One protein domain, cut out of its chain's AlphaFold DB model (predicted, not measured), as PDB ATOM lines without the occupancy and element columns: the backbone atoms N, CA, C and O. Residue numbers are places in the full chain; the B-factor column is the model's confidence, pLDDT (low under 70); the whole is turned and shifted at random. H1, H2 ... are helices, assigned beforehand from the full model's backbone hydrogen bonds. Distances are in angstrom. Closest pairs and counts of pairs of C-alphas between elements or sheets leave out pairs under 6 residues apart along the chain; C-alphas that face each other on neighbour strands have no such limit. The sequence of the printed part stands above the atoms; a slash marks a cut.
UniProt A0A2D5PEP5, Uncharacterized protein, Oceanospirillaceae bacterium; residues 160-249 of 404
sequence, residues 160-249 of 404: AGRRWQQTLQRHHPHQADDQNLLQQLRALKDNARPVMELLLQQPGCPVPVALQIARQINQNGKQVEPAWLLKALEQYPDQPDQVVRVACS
ATOM      1  N   ALA A 160      13.066 -55.180 -38.234       83.88
ATOM      2  CA  ALA A 160      13.230 -54.087 -39.195       83.88
ATOM      3  C   ALA A 160      14.370 -53.128 -38.807       83.88
ATOM      4  O   ALA A 160      15.140 -52.691 -39.656       83.88
ATOM      5  N   GLY A 161      14.508 -52.823 -37.515       87.50
ATOM      6  CA  GLY A 161      15.606 -52.011 -37.002       87.50
ATOM      7  C   GLY A 161      16.978 -52.655 -37.192       87.50
ATOM      8  O   GLY A 161      17.915 -51.952 -37.554       87.50
ATOM      9  N   ARG A 162      17.086 -53.973 -36.988       89.44
ATOM     10  CA  ARG A 162      18.320 -54.732 -37.241       89.44
ATOM     11  C   ARG A 162      18.672 -54.746 -38.722       89.44
ATOM     12  O   ARG A 162      19.832 -54.551 -39.054       89.44
ATOM     13  N   ARG A 163      17.679 -54.913 -39.602       90.25
ATOM     14  CA  ARG A 163      17.886 -54.841 -41.056       90.25
ATOM     15  C   ARG A 163      18.448 -53.480 -41.468       90.25
ATOM     16  O   ARG A 163      19.463 -53.440 -42.147       90.25
ATOM     17  N   TRP A 164      17.863 -52.379 -40.989       92.31
ATOM     18  CA  TRP A 164      18.398 -51.039 -41.261       92.31
ATOM     19  C   TRP A 164      19.810 -50.836 -40.719       92.31
ATOM     20  O   TRP A 164      20.654 -50.303 -41.432       92.31
ATOM     21  N   GLN A 165      20.083 -51.301 -39.499       92.06
ATOM     22  CA  GLN A 165      21.427 -51.231 -38.933       92.06
ATOM     23  C   GLN A 165      22.429 -52.018 -39.786       92.06
ATOM     24  O   GLN A 165      23.490 -51.495 -40.090       92.06
ATOM     25  N   GLN A 166      22.087 -53.225 -40.240       91.62
ATOM     26  CA  GLN A 166      22.947 -54.026 -41.119       91.62
ATOM     27  C   GLN A 166      23.192 -53.349 -42.475       91.62
ATOM     28  O   GLN A 166      24.322 -53.349 -42.962       91.62
ATOM     29  N   THR A 167      22.163 -52.745 -43.077       91.31
ATOM     30  CA  THR A 167      22.307 -51.980 -44.326       91.31
ATOM     31  C   THR A 167      23.245 -50.787 -44.133       91.31
ATOM     32  O   THR A 167      24.150 -50.586 -44.942       91.31
ATOM     33  N   LEU A 168      23.084 -50.033 -43.040       92.69
ATOM     34  CA  LEU A 168      23.980 -48.925 -42.706       92.69
ATOM     35  C   LEU A 168      25.398 -49.416 -42.400       92.69
ATOM     36  O   LEU A 168      26.343 -48.851 -42.921       92.69
ATOM     37  N   GLN A 169      25.581 -50.501 -41.647       92.12
ATOM     38  CA  GLN A 169      26.911 -51.066 -41.378       92.12
ATOM     39  C   GLN A 169      27.649 -51.452 -42.662       92.12
ATOM     40  O   GLN A 169      28.865 -51.297 -42.738       92.12
ATOM     41  N   ARG A 170      26.923 -51.940 -43.675       91.69
ATOM     42  CA  ARG A 170      27.509 -52.358 -44.951       91.69
ATOM     43  C   ARG A 170      27.918 -51.183 -45.838       91.69
ATOM     44  O   ARG A 170      28.966 -51.260 -46.468       91.69
ATOM     45  N   HIS A 171      27.091 -50.141 -45.921       91.12
ATOM     46  CA  HIS A 171      27.271 -49.068 -46.909       91.12
ATOM     47  C   HIS A 171      27.696 -47.721 -46.302       91.12
ATOM     48  O   HIS A 171      28.336 -46.924 -46.977       91.12
ATOM     49  N   HIS A 172      27.375 -47.476 -45.029       91.38
ATOM     50  CA  HIS A 172      27.561 -46.207 -44.308       91.38
ATOM     51  C   HIS A 172      27.957 -46.453 -42.832       91.38
ATOM     52  O   HIS A 172      27.224 -46.060 -41.917       91.38
ATOM     53  N   PRO A 173      29.099 -47.121 -42.556       88.38
ATOM     54  CA  PRO A 173      29.421 -47.661 -41.229       88.38
ATOM     55  C   PRO A 173      29.462 -46.604 -40.120       88.38
ATOM     56  O   PRO A 173      29.045 -46.874 -38.998       88.38
ATOM     57  N   HIS A 174      29.881 -45.375 -40.435       89.94
ATOM     58  CA  HIS A 174      29.945 -44.267 -39.474       89.94
ATOM     59  C   HIS A 174      28.582 -43.823 -38.924       89.94
ATOM     60  O   HIS A 174      28.531 -43.139 -37.909       89.94
ATOM     61  N   GLN A 175      27.483 -44.191 -39.585       87.56
ATOM     62  CA  GLN A 175      26.125 -43.778 -39.219       87.56
ATOM     63  C   GLN A 175      25.277 -44.945 -38.696       87.56
ATOM     64  O   GLN A 175      24.111 -44.760 -38.350       87.56
ATOM     65  N   ALA A 176      25.846 -46.150 -38.623       85.25
ATOM     66  CA  ALA A 176      25.129 -47.356 -38.225       85.25
ATOM     67  C   ALA A 176      24.586 -47.317 -36.789       85.25
ATOM     68  O   ALA A 176      23.537 -47.906 -36.521       85.25
ATOM     69  N   ASP A 177      25.275 -46.618 -35.888       87.06
ATOM     70  CA  ASP A 177      24.925 -46.549 -34.465       87.06
ATOM     71  C   ASP A 177      24.096 -45.304 -34.101       87.06
ATOM     72  O   ASP A 177      23.735 -45.108 -32.937       87.06
ATOM     73  N   ASP A 178      23.728 -44.478 -35.089       88.06
ATOM     74  CA  ASP A 178      22.859 -43.323 -34.870       88.06
ATOM     75  C   ASP A 178      21.409 -43.777 -34.611       88.06
ATOM     76  O   ASP A 178      20.649 -44.157 -35.510       88.06
ATOM     77  N   GLN A 179      21.001 -43.720 -33.340       85.94
ATOM     78  CA  GLN A 179      19.656 -44.110 -32.921       85.94
ATOM     79  C   GLN A 179      18.555 -43.211 -33.494       85.94
ATOM     80  O   GLN A 179      17.453 -43.708 -33.754       85.94
ATOM     81  N   ASN A 180      18.825 -41.919 -33.702       88.38
ATOM     82  CA  ASN A 180      17.850 -40.993 -34.271       88.38
ATOM     83  C   ASN A 180      17.612 -41.346 -35.743       88.38
ATOM     84  O   ASN A 180      16.466 -41.521 -36.166       88.38
ATOM     85  N   LEU A 181      18.685 -41.580 -36.498       90.38
ATOM     86  CA  LEU A 181      18.590 -42.058 -37.874       90.38
ATOM     87  C   LEU A 181      17.835 -43.394 -37.961       90.38
ATOM     88  O   LEU A 181      16.890 -43.521 -38.742       90.38
ATOM     89  N   LEU A 182      18.177 -44.379 -37.124       89.81
ATOM     90  CA  LEU A 182      17.470 -45.665 -37.091       89.81
ATOM     91  C   LEU A 182      15.982 -45.506 -36.752       89.81
ATOM     92  O   LEU A 182      15.148 -46.240 -37.288       89.81
ATOM     93  N   GLN A 183      15.623 -44.561 -35.881       88.44
ATOM     94  CA  GLN A 183      14.225 -44.245 -35.588       88.44
ATOM     95  C   GLN A 183      13.522 -43.638 -36.809       88.44
ATOM     96  O   GLN A 183      12.401 -44.045 -37.128       88.44
ATOM     97  N   GLN A 184      14.182 -42.725 -37.524       91.00
ATOM     98  CA  GLN A 184      13.656 -42.126 -38.751       91.00
ATOM     99  C   GLN A 184      13.448 -43.170 -39.859       91.00
ATOM    100  O   GLN A 184      12.401 -43.165 -40.506       91.00
ATOM    101  N   LEU A 185      14.385 -44.106 -40.029       91.19
ATOM    102  CA  LEU A 185      14.285 -45.206 -40.995       91.19
ATOM    103  C   LEU A 185      13.146 -46.178 -40.665       91.19
ATOM    104  O   LEU A 185      12.440 -46.653 -41.554       91.19
ATOM    105  N   ARG A 186      12.912 -46.453 -39.377       88.31
ATOM    106  CA  ARG A 186      11.780 -47.285 -38.932       88.31
ATOM    107  C   ARG A 186      10.428 -46.626 -39.179       88.31
ATOM    108  O   ARG A 186       9.451 -47.337 -39.394       88.31
ATOM    109  N   ALA A 187      10.376 -45.295 -39.136       88.50
ATOM    110  CA  ALA A 187       9.160 -44.530 -39.390       88.50
ATOM    111  C   ALA A 187       8.780 -44.472 -40.884       88.50
ATOM    112  O   ALA A 187       7.682 -44.023 -41.213       88.50
ATOM    113  N   LEU A 188       9.653 -44.929 -41.793       88.25
ATOM    114  CA  LEU A 188       9.344 -44.997 -43.220       88.25
ATOM    115  C   LEU A 188       8.217 -46.007 -43.501       88.25
ATOM    116  O   LEU A 188       8.231 -47.144 -43.009       88.25
ATOM    117  N   LYS A 189       7.256 -45.570 -44.327       84.31
ATOM    118  CA  LYS A 189       6.146 -46.384 -44.847       84.31
ATOM    119  C   LYS A 189       6.626 -47.348 -45.936       84.31
ATOM    120  O   LYS A 189       7.729 -47.202 -46.458       84.31
ATOM    121  N   ASP A 190       5.792 -48.324 -46.285       82.50
ATOM    122  CA  ASP A 190       6.197 -49.477 -47.099       82.50
ATOM    123  C   ASP A 190       6.648 -49.130 -48.526       82.50
ATOM    124  O   ASP A 190       7.572 -49.761 -49.022       82.50
ATOM    125  N   ASN A 191       6.101 -48.090 -49.162       84.19
ATOM    126  CA  ASN A 191       6.559 -47.604 -50.477       84.19
ATOM    127  C   ASN A 191       7.920 -46.881 -50.425       84.19
ATOM    128  O   ASN A 191       8.655 -46.872 -51.407       84.19
ATOM    129  N   ALA A 192       8.281 -46.297 -49.281       90.00
ATOM    130  CA  ALA A 192       9.521 -45.541 -49.101       90.00
ATOM    131  C   ALA A 192      10.724 -46.433 -48.763       90.00
ATOM    132  O   ALA A 192      11.871 -46.044 -48.981       90.00
ATOM    133  N   ARG A 193      10.480 -47.623 -48.195       90.44
ATOM    134  CA  ARG A 193      11.554 -48.529 -47.763       90.44
ATOM    135  C   ARG A 193      12.372 -49.081 -48.936       90.44
ATOM    136  O   ARG A 193      13.588 -48.959 -48.848       90.44
ATOM    137  N   PRO A 194      11.779 -49.616 -50.025       91.81
ATOM    138  CA  PRO A 194      12.553 -50.108 -51.167       91.81
ATOM    139  C   PRO A 194      13.395 -49.007 -51.814       91.81
ATOM    140  O   PRO A 194      14.550 -49.233 -52.149       91.81
ATOM    141  N   VAL A 195      12.835 -47.797 -51.913       93.75
ATOM    142  CA  VAL A 195      13.537 -46.600 -52.393       93.75
ATOM    143  C   VAL A 195      14.750 -46.303 -51.517       93.75
ATOM    144  O   VAL A 195      15.859 -46.172 -52.021       93.75
ATOM    145  N   MET A 196      14.561 -46.250 -50.197       95.00
ATOM    146  CA  MET A 196      15.657 -45.984 -49.268       95.00
ATOM    147  C   MET A 196      16.727 -47.083 -49.312       95.00
ATOM    148  O   MET A 196      17.914 -46.775 -49.332       95.00
ATOM    149  N   GLU A 197      16.337 -48.360 -49.370       93.06
ATOM    150  CA  GLU A 197      17.287 -49.473 -49.509       93.06
ATOM    151  C   GLU A 197      18.104 -49.370 -50.801       93.06
ATOM    152  O   GLU A 197      19.310 -49.608 -50.764       93.06
ATOM    153  N   LEU A 198      17.472 -48.992 -51.916       94.50
ATOM    154  CA  LEU A 198      18.147 -48.809 -53.198       94.50
ATOM    155  C   LEU A 198      19.143 -47.644 -53.159       94.50
ATOM    156  O   LEU A 198      20.273 -47.794 -53.618       94.50
ATOM    157  N   LEU A 199      18.739 -46.503 -52.589       95.00
ATOM    158  CA  LEU A 199      19.576 -45.302 -52.495       95.00
ATOM    159  C   LEU A 199      20.783 -45.514 -51.579       95.00
ATOM    160  O   LEU A 199      21.880 -45.083 -51.916       95.00
ATOM    161  N   LEU A 200      20.612 -46.222 -50.458       94.06
ATOM    162  CA  LEU A 200      21.721 -46.535 -49.551       94.06
ATOM    163  C   LEU A 200      22.769 -47.460 -50.177       94.06
ATOM    164  O   LEU A 200      23.919 -47.436 -49.742       94.06
ATOM    165  N   GLN A 201      22.386 -48.266 -51.170       93.31
ATOM    166  CA  GLN A 201      23.318 -49.106 -51.925       93.31
ATOM    167  C   GLN A 201      24.114 -48.310 -52.966       93.31
ATOM    168  O   GLN A 201      25.138 -48.810 -53.432       93.31
ATOM    169  N   GLN A 202      23.673 -47.099 -53.329       93.19
ATOM    170  CA  GLN A 202      24.373 -46.290 -54.320       93.19
ATOM    171  C   GLN A 202      25.623 -45.645 -53.713       93.19
ATOM    172  O   GLN A 202      25.526 -44.931 -52.706       93.19
ATOM    173  N   PRO A 203      26.805 -45.866 -54.313       86.62
ATOM    174  CA  PRO A 203      28.031 -45.249 -53.842       86.62
ATOM    175  C   PRO A 203      27.930 -43.728 -53.972       86.62
ATOM    176  O   PRO A 203      27.478 -43.205 -54.986       86.62
ATOM    177  N   GLY A 204      28.346 -43.012 -52.929       85.94
ATOM    178  CA  GLY A 204      28.361 -41.550 -52.924       85.94
ATOM    179  C   GLY A 204      27.025 -40.875 -52.607       85.94
ATOM    180  O   GLY A 204      27.028 -39.665 -52.439       85.94
ATOM    181  N   CYS A 205      25.914 -41.609 -52.452       90.19
ATOM    182  CA  CYS A 205      24.636 -41.028 -52.029       90.19
ATOM    183  C   CYS A 205      24.622 -40.792 -50.505       90.19
ATOM    184  O   CYS A 205      24.619 -41.765 -49.741       90.19
ATOM    185  N   PRO A 206      24.606 -39.537 -50.014       91.12
ATOM    186  CA  PRO A 206      24.588 -39.278 -48.581       91.12
ATOM    187  C   PRO A 206      23.249 -39.697 -47.966       91.12
ATOM    188  O   PRO A 206      22.181 -39.378 -48.487       91.12
ATOM    189  N   VAL A 207      23.284 -40.342 -46.799       92.69
ATOM    190  CA  VAL A 207      22.069 -40.804 -46.103       92.69
ATOM    191  C   VAL A 207      21.018 -39.704 -45.875       92.69
ATOM    192  O   VAL A 207      19.836 -39.998 -46.065       92.69
ATOM    193  N   PRO A 208      21.370 -38.446 -45.527       92.00
ATOM    194  CA  PRO A 208      20.377 -37.376 -45.413       92.00
ATOM    195  C   PRO A 208      19.631 -37.099 -46.726       92.00
ATOM    196  O   PRO A 208      18.413 -36.928 -46.707       92.00
ATOM    197  N   VAL A 209      20.343 -37.125 -47.858       92.75
ATOM    198  CA  VAL A 209      19.770 -36.937 -49.202       92.75
ATOM    199  C   VAL A 209      18.862 -38.116 -49.548       92.75
ATOM    200  O   VAL A 209      17.706 -37.917 -49.921       92.75
ATOM    201  N   ALA A 210      19.329 -39.348 -49.320       94.69
ATOM    202  CA  ALA A 210      18.530 -40.553 -49.535       94.69
ATOM    203  C   ALA A 210      17.225 -40.540 -48.717       94.69
ATOM    204  O   ALA A 210      16.146 -40.849 -49.228       94.69
ATOM    205  N   LEU A 211      17.307 -40.120 -47.451       93.81
ATOM    206  CA  LEU A 211      16.156 -40.025 -46.561       93.81
ATOM    207  C   LEU A 211      15.171 -38.936 -47.004       93.81
ATOM    208  O   LEU A 211      13.957 -39.140 -46.905       93.81
ATOM    209  N   GLN A 212      15.668 -37.795 -47.491       93.94
ATOM    210  CA  GLN A 212      14.836 -36.733 -48.058       93.94
ATOM    211  C   GLN A 212      14.065 -37.235 -49.286       93.94
ATOM    212  O   GLN A 212      12.836 -37.128 -49.308       93.94
ATOM    213  N   ILE A 213      14.756 -37.864 -50.241       94.88
ATOM    214  CA  ILE A 213      14.157 -38.438 -51.457       94.88
ATOM    215  C   ILE A 213      13.083 -39.476 -51.093       94.88
ATOM    216  O   ILE A 213      11.941 -39.388 -51.552       94.88
ATOM    217  N   ALA A 214      13.402 -40.425 -50.205       94.19
ATOM    218  CA  ALA A 214      12.464 -41.466 -49.784       94.19
ATOM    219  C   ALA A 214      11.205 -40.890 -49.110       94.19
ATOM    220  O   ALA A 214      10.094 -41.385 -49.323       94.19
ATOM    221  N   ARG A 215      11.350 -39.825 -48.312       92.44
ATOM    222  CA  ARG A 215      10.214 -39.133 -47.680       92.44
ATOM    223  C   ARG A 215       9.336 -38.408 -48.688       92.44
ATOM    224  O   ARG A 215       8.118 -38.497 -48.578       92.44
ATOM    225  N   GLN A 216       9.931 -37.710 -49.645       93.00
ATOM    226  CA  GLN A 216       9.180 -36.985 -50.666       93.00
ATOM    227  C   GLN A 216       8.431 -37.950 -51.600       93.00
ATOM    228  O   GLN A 216       7.248 -37.752 -51.861       93.00
ATOM    229  N   ILE A 217       9.054 -39.059 -52.014       91.31
ATOM    230  CA  ILE A 217       8.367 -40.113 -52.784       91.31
ATOM    231  C   ILE A 217       7.185 -40.685 -51.993       91.31
ATOM    232  O   ILE A 217       6.089 -40.846 -52.532       91.31
ATOM    233  N   ASN A 218       7.369 -40.924 -50.693       90.19
ATOM    234  CA  ASN A 218       6.286 -41.381 -49.827       90.19
ATOM    235  C   ASN A 218       5.100 -40.405 -49.796       90.19
ATOM    236  O   ASN A 218       3.949 -40.836 -49.815       90.19
ATOM    237  N   GLN A 219       5.379 -39.100 -49.741       89.25
ATOM    238  CA  GLN A 219       4.361 -38.046 -49.735       89.25
ATOM    239  C   GLN A 219       3.612 -37.963 -51.068       89.25
ATOM    240  O   GLN A 219       2.398 -37.782 -51.060       89.25
ATOM    241  N   ASN A 220       4.309 -38.165 -52.191       86.06
ATOM    242  CA  ASN A 220       3.693 -38.199 -53.520       86.06
ATOM    243  C   ASN A 220       2.772 -39.411 -53.725       86.06
ATOM    244  O   ASN A 220       1.919 -39.384 -54.609       86.06
ATOM    245  N   GLY A 221       2.945 -40.487 -52.947       82.81
ATOM    246  CA  GLY A 221       2.090 -41.678 -52.998       82.81
ATOM    247  C   GLY A 221       2.186 -42.488 -54.298       82.81
ATOM    248  O   GLY A 221       1.467 -43.472 -54.456       82.81
ATOM    249  N   LYS A 222       3.071 -42.101 -55.220       81.12
ATOM    250  CA  LYS A 222       3.293 -42.788 -56.492       81.12
ATOM    251  C   LYS A 222       4.265 -43.950 -56.323       81.12
ATOM    252  O   LYS A 222       5.181 -43.901 -55.499       81.12
ATOM    253  N   GLN A 223       4.069 -44.993 -57.125       83.69
ATOM    254  CA  GLN A 223       5.102 -45.999 -57.325       83.69
ATOM    255  C   GLN A 223       6.213 -45.407 -58.187       83.69
ATOM    256  O   GLN A 223       5.950 -44.642 -59.111       83.69
ATOM    257  N   VAL A 224       7.447 -45.750 -57.839       90.75
ATOM    258  CA  VAL A 224       8.644 -45.277 -58.520       90.75
ATOM    259  C   VAL A 224       9.353 -46.477 -59.106       90.75
ATOM    260  O   VAL A 224       9.634 -47.448 -58.399       90.75
ATOM    261  N   GLU A 225       9.657 -46.396 -60.394       92.56
ATOM    262  CA  GLU A 225      10.471 -47.398 -61.061       92.56
ATOM    263  C   GLU A 225      11.944 -47.228 -60.654       92.56
ATOM    264  O   GLU A 225      12.502 -46.135 -60.799       92.56
ATOM    265  N   PRO A 226      12.611 -48.291 -60.161       94.12
ATOM    266  CA  PRO A 226      13.997 -48.212 -59.699       94.12
ATOM    267  C   PRO A 226      14.965 -47.633 -60.735       94.12
ATOM    268  O   PRO A 226      15.847 -46.857 -60.379       94.12
ATOM    269  N   ALA A 227      14.791 -47.978 -62.014       95.25
ATOM    270  CA  ALA A 227      15.683 -47.535 -63.081       95.25
ATOM    271  C   ALA A 227      15.626 -46.011 -63.291       95.25
ATOM    272  O   ALA A 227      16.672 -45.368 -63.372       95.25
ATOM    273  N   TRP A 228      14.426 -45.418 -63.281       95.81
ATOM    274  CA  TRP A 228      14.255 -43.965 -63.385       95.81
ATOM    275  C   TRP A 228      14.787 -43.222 -62.163       95.81
ATOM    276  O   TRP A 228      15.392 -42.163 -62.314       95.81
ATOM    277  N   LEU A 229      14.633 -43.786 -60.962       96.06
ATOM    278  CA  LEU A 229      15.205 -43.208 -59.745       96.06
ATOM    279  C   LEU A 229      16.736 -43.154 -59.800       96.06
ATOM    280  O   LEU A 229      17.327 -42.127 -59.466       96.06
ATOM    281  N   LEU A 230      17.379 -44.240 -60.233       95.69
ATOM    282  CA  LEU A 230      18.837 -44.286 -60.364       95.69
ATOM    283  C   LEU A 230      19.338 -43.335 -61.453       95.69
ATOM    284  O   LEU A 230      20.294 -42.598 -61.218       95.69
ATOM    285  N   LYS A 231      18.656 -43.284 -62.603       96.44
ATOM    286  CA  LYS A 231      18.988 -42.345 -63.683       96.44
ATOM    287  C   LYS A 231      18.865 -40.890 -63.232       96.44
ATOM    288  O   LYS A 231      19.713 -40.063 -63.559       96.44
ATOM    289  N   ALA A 232      17.831 -40.583 -62.454       95.81
ATOM    290  CA  ALA A 232      17.632 -39.258 -61.892       95.81
ATOM    291  C   ALA A 232      18.733 -38.889 -60.886       95.81
ATOM    292  O   ALA A 232      19.219 -37.761 -60.914       95.81
ATOM    293  N   LEU A 233      19.152 -39.834 -60.037       95.12
ATOM    294  CA  LEU A 233      20.245 -39.631 -59.084       95.12
ATOM    295  C   LEU A 233      21.587 -39.387 -59.788       95.12
ATOM    296  O   LEU A 233      22.348 -38.531 -59.352       95.12
ATOM    297  N   GLU A 234      21.862 -40.098 -60.884       94.19
ATOM    298  CA  GLU A 234      23.057 -39.885 -61.710       94.19
ATOM    299  C   GLU A 234      23.071 -38.479 -62.333       94.19
ATOM    300  O   GLU A 234      24.094 -37.799 -62.324       94.19
ATOM    301  N   GLN A 235      21.921 -38.025 -62.841       94.06
ATOM    302  CA  GLN A 235      21.796 -36.730 -63.509       94.06
ATOM    303  C   GLN A 235      21.787 -35.546 -62.526       94.06
ATOM    304  O   GLN A 235      22.226 -34.446 -62.873       94.06
ATOM    305  N   TYR A 236      21.265 -35.752 -61.313       94.62
ATOM    306  CA  TYR A 236      20.987 -34.700 -60.332       94.62
ATOM    307  C   TYR A 236      21.435 -35.083 -58.904       94.62
ATOM    308  O   TYR A 236      20.615 -35.049 -57.982       94.62
ATOM    309  N   PRO A 237      22.720 -35.418 -58.676       90.25
ATOM    310  CA  PRO A 237      23.192 -36.008 -57.415       90.25
ATOM    311  C   PRO A 237      22.922 -35.134 -56.181       90.25
ATOM    312  O   PRO A 237      22.602 -35.652 -55.112       90.25
ATOM    313  N   ASP A 238      22.974 -33.811 -56.347       90.06
ATOM    314  CA  ASP A 238      22.818 -32.836 -55.261       90.06
ATOM    315  C   ASP A 238      21.444 -32.140 -55.249       90.06
ATOM    316  O   ASP A 238      21.236 -31.176 -54.512       90.06
ATOM    317  N   GLN A 239      20.491 -32.589 -56.076       94.50
ATOM    318  CA  GLN A 239      19.176 -31.949 -56.212       94.50
ATOM    319  C   GLN A 239      18.048 -32.955 -55.931       94.50
ATOM    320  O   GLN A 239      17.385 -33.415 -56.864       94.50
ATOM    321  N   PRO A 240      17.788 -33.291 -54.652       94.12
ATOM    322  CA  PRO A 240      16.803 -34.307 -54.270       94.12
ATOM    323  C   PRO A 240      15.407 -34.030 -54.839       94.12
ATOM    324  O   PRO A 240      14.738 -34.953 -55.294       94.12
ATOM    325  N   ASP A 241      15.002 -32.760 -54.898       94.62
ATOM    326  CA  ASP A 241      13.707 -32.367 -55.457       94.62
ATOM    327  C   ASP A 241      13.597 -32.727 -56.950       94.62
ATOM    328  O   ASP A 241      12.555 -33.210 -57.396       94.62
ATOM    329  N   GLN A 242      14.687 -32.573 -57.715       95.31
ATOM    330  CA  GLN A 242      14.722 -32.979 -59.122       95.31
ATOM    331  C   GLN A 242      14.742 -34.489 -59.286       95.31
ATOM    332  O   GLN A 242      14.049 -35.011 -60.162       95.31
ATOM    333  N   VAL A 243      15.479 -35.192 -58.421       96.38
ATOM    334  CA  VAL A 243      15.495 -36.658 -58.412       96.38
ATOM    335  C   VAL A 243      14.079 -37.195 -58.234       96.38
ATOM    336  O   VAL A 243      13.630 -38.036 -59.012       96.38
ATOM    337  N   VAL A 244      13.346 -36.665 -57.255       94.88
ATOM    338  CA  VAL A 244      11.961 -37.067 -56.990       94.88
ATOM    339  C   VAL A 244      11.040 -36.680 -58.137       94.88
ATOM    340  O   VAL A 244      10.216 -37.503 -58.536       94.88
ATOM    341  N   ARG A 245      11.183 -35.469 -58.693       94.44
ATOM    342  CA  ARG A 245      10.383 -35.022 -59.838       94.44
ATOM    343  C   ARG A 245      10.510 -35.998 -61.001       94.44
ATOM    344  O   ARG A 245       9.491 -36.491 -61.467       94.44
ATOM    345  N   VAL A 246      11.736 -36.326 -61.409       95.31
ATOM    346  CA  VAL A 246      12.000 -37.277 -62.497       95.31
ATOM    347  C   VAL A 246      11.481 -38.665 -62.146       95.31
ATOM    348  O   VAL A 246      10.744 -39.256 -62.925       95.31
ATOM    349  N   ALA A 247      11.792 -39.180 -60.960       94.44
ATOM    350  CA  ALA A 247      11.400 -40.528 -60.555       94.44
ATOM    351  C   ALA A 247       9.870 -40.727 -60.467       94.44
ATOM    352  O   ALA A 247       9.385 -41.849 -60.594       94.44
ATOM    353  N   CYS A 248       9.112 -39.651 -60.232       93.06
ATOM    354  CA  CYS A 248       7.647 -39.646 -60.130       93.06
ATOM    355  C   CYS A 248       6.926 -39.111 -61.382       93.06
ATOM    356  O   CYS A 248       5.683 -39.041 -61.389       93.06
ATOM    357  N   SER A 249       7.672 -38.689 -62.405       93.50
ATOM    358  CA  SER A 249       7.112 -38.275 -63.689       93.50
ATOM    359  C   SER A 249       6.467 -39.464 -64.401       93.50
ATOM    360  O   SER A 249       6.876 -40.602 -64.196       93.50
TER     361      SER A 249
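AT A GLANCE: This is residues 160 to 249 of the 404 residues of an uncharacterized protein of Oceanospirillaceae bacterium (UniProt A0A2D5PEP5). Three helix pairs stand in a row along the longest axis: H1 with H2, then the hairpin of H3 and H4, then the hairpin of H5 and H6. The printed part has 90 residues, six named helices in that order and no named strand: all helix. It is compact, radius of gyration of the C-alphas 12.2 A, spanning 34 by 25 by 18 A.

HOW THE PARTS SIT: H1, residues 160 to 171, touches H2, residues 179 to 186, with residues 160 to 165 alone; the closest C-alphas, Gly 161 and Arg 186, are 6.4 A apart. H3, residues 192 to 201, and H4, residues 207 to 220, form a hairpin, closest C-alphas Ala 192 and Ala 214, 5.1 A. H5, residues 226 to 235, and H6, residues 240 to 247, form another, closest C-alphas Leu 229 and Ala 247, 4.7 A. In these six helices every O i to N i+4 pair is within hydrogen-bond range.

IN THESE COORDINATES: H1 begins at C-alpha 160 (13.230, -54.087, -39.195); H6 ends at C-alpha 247 (11.400, -40.528, -60.555). H4 measures 20.0 A.

THE WHOLE: The farthest C-alphas, Asp 177 and Ser 249, are 35.2 A apart. The printed part has no cut, no long link and no residue under 70.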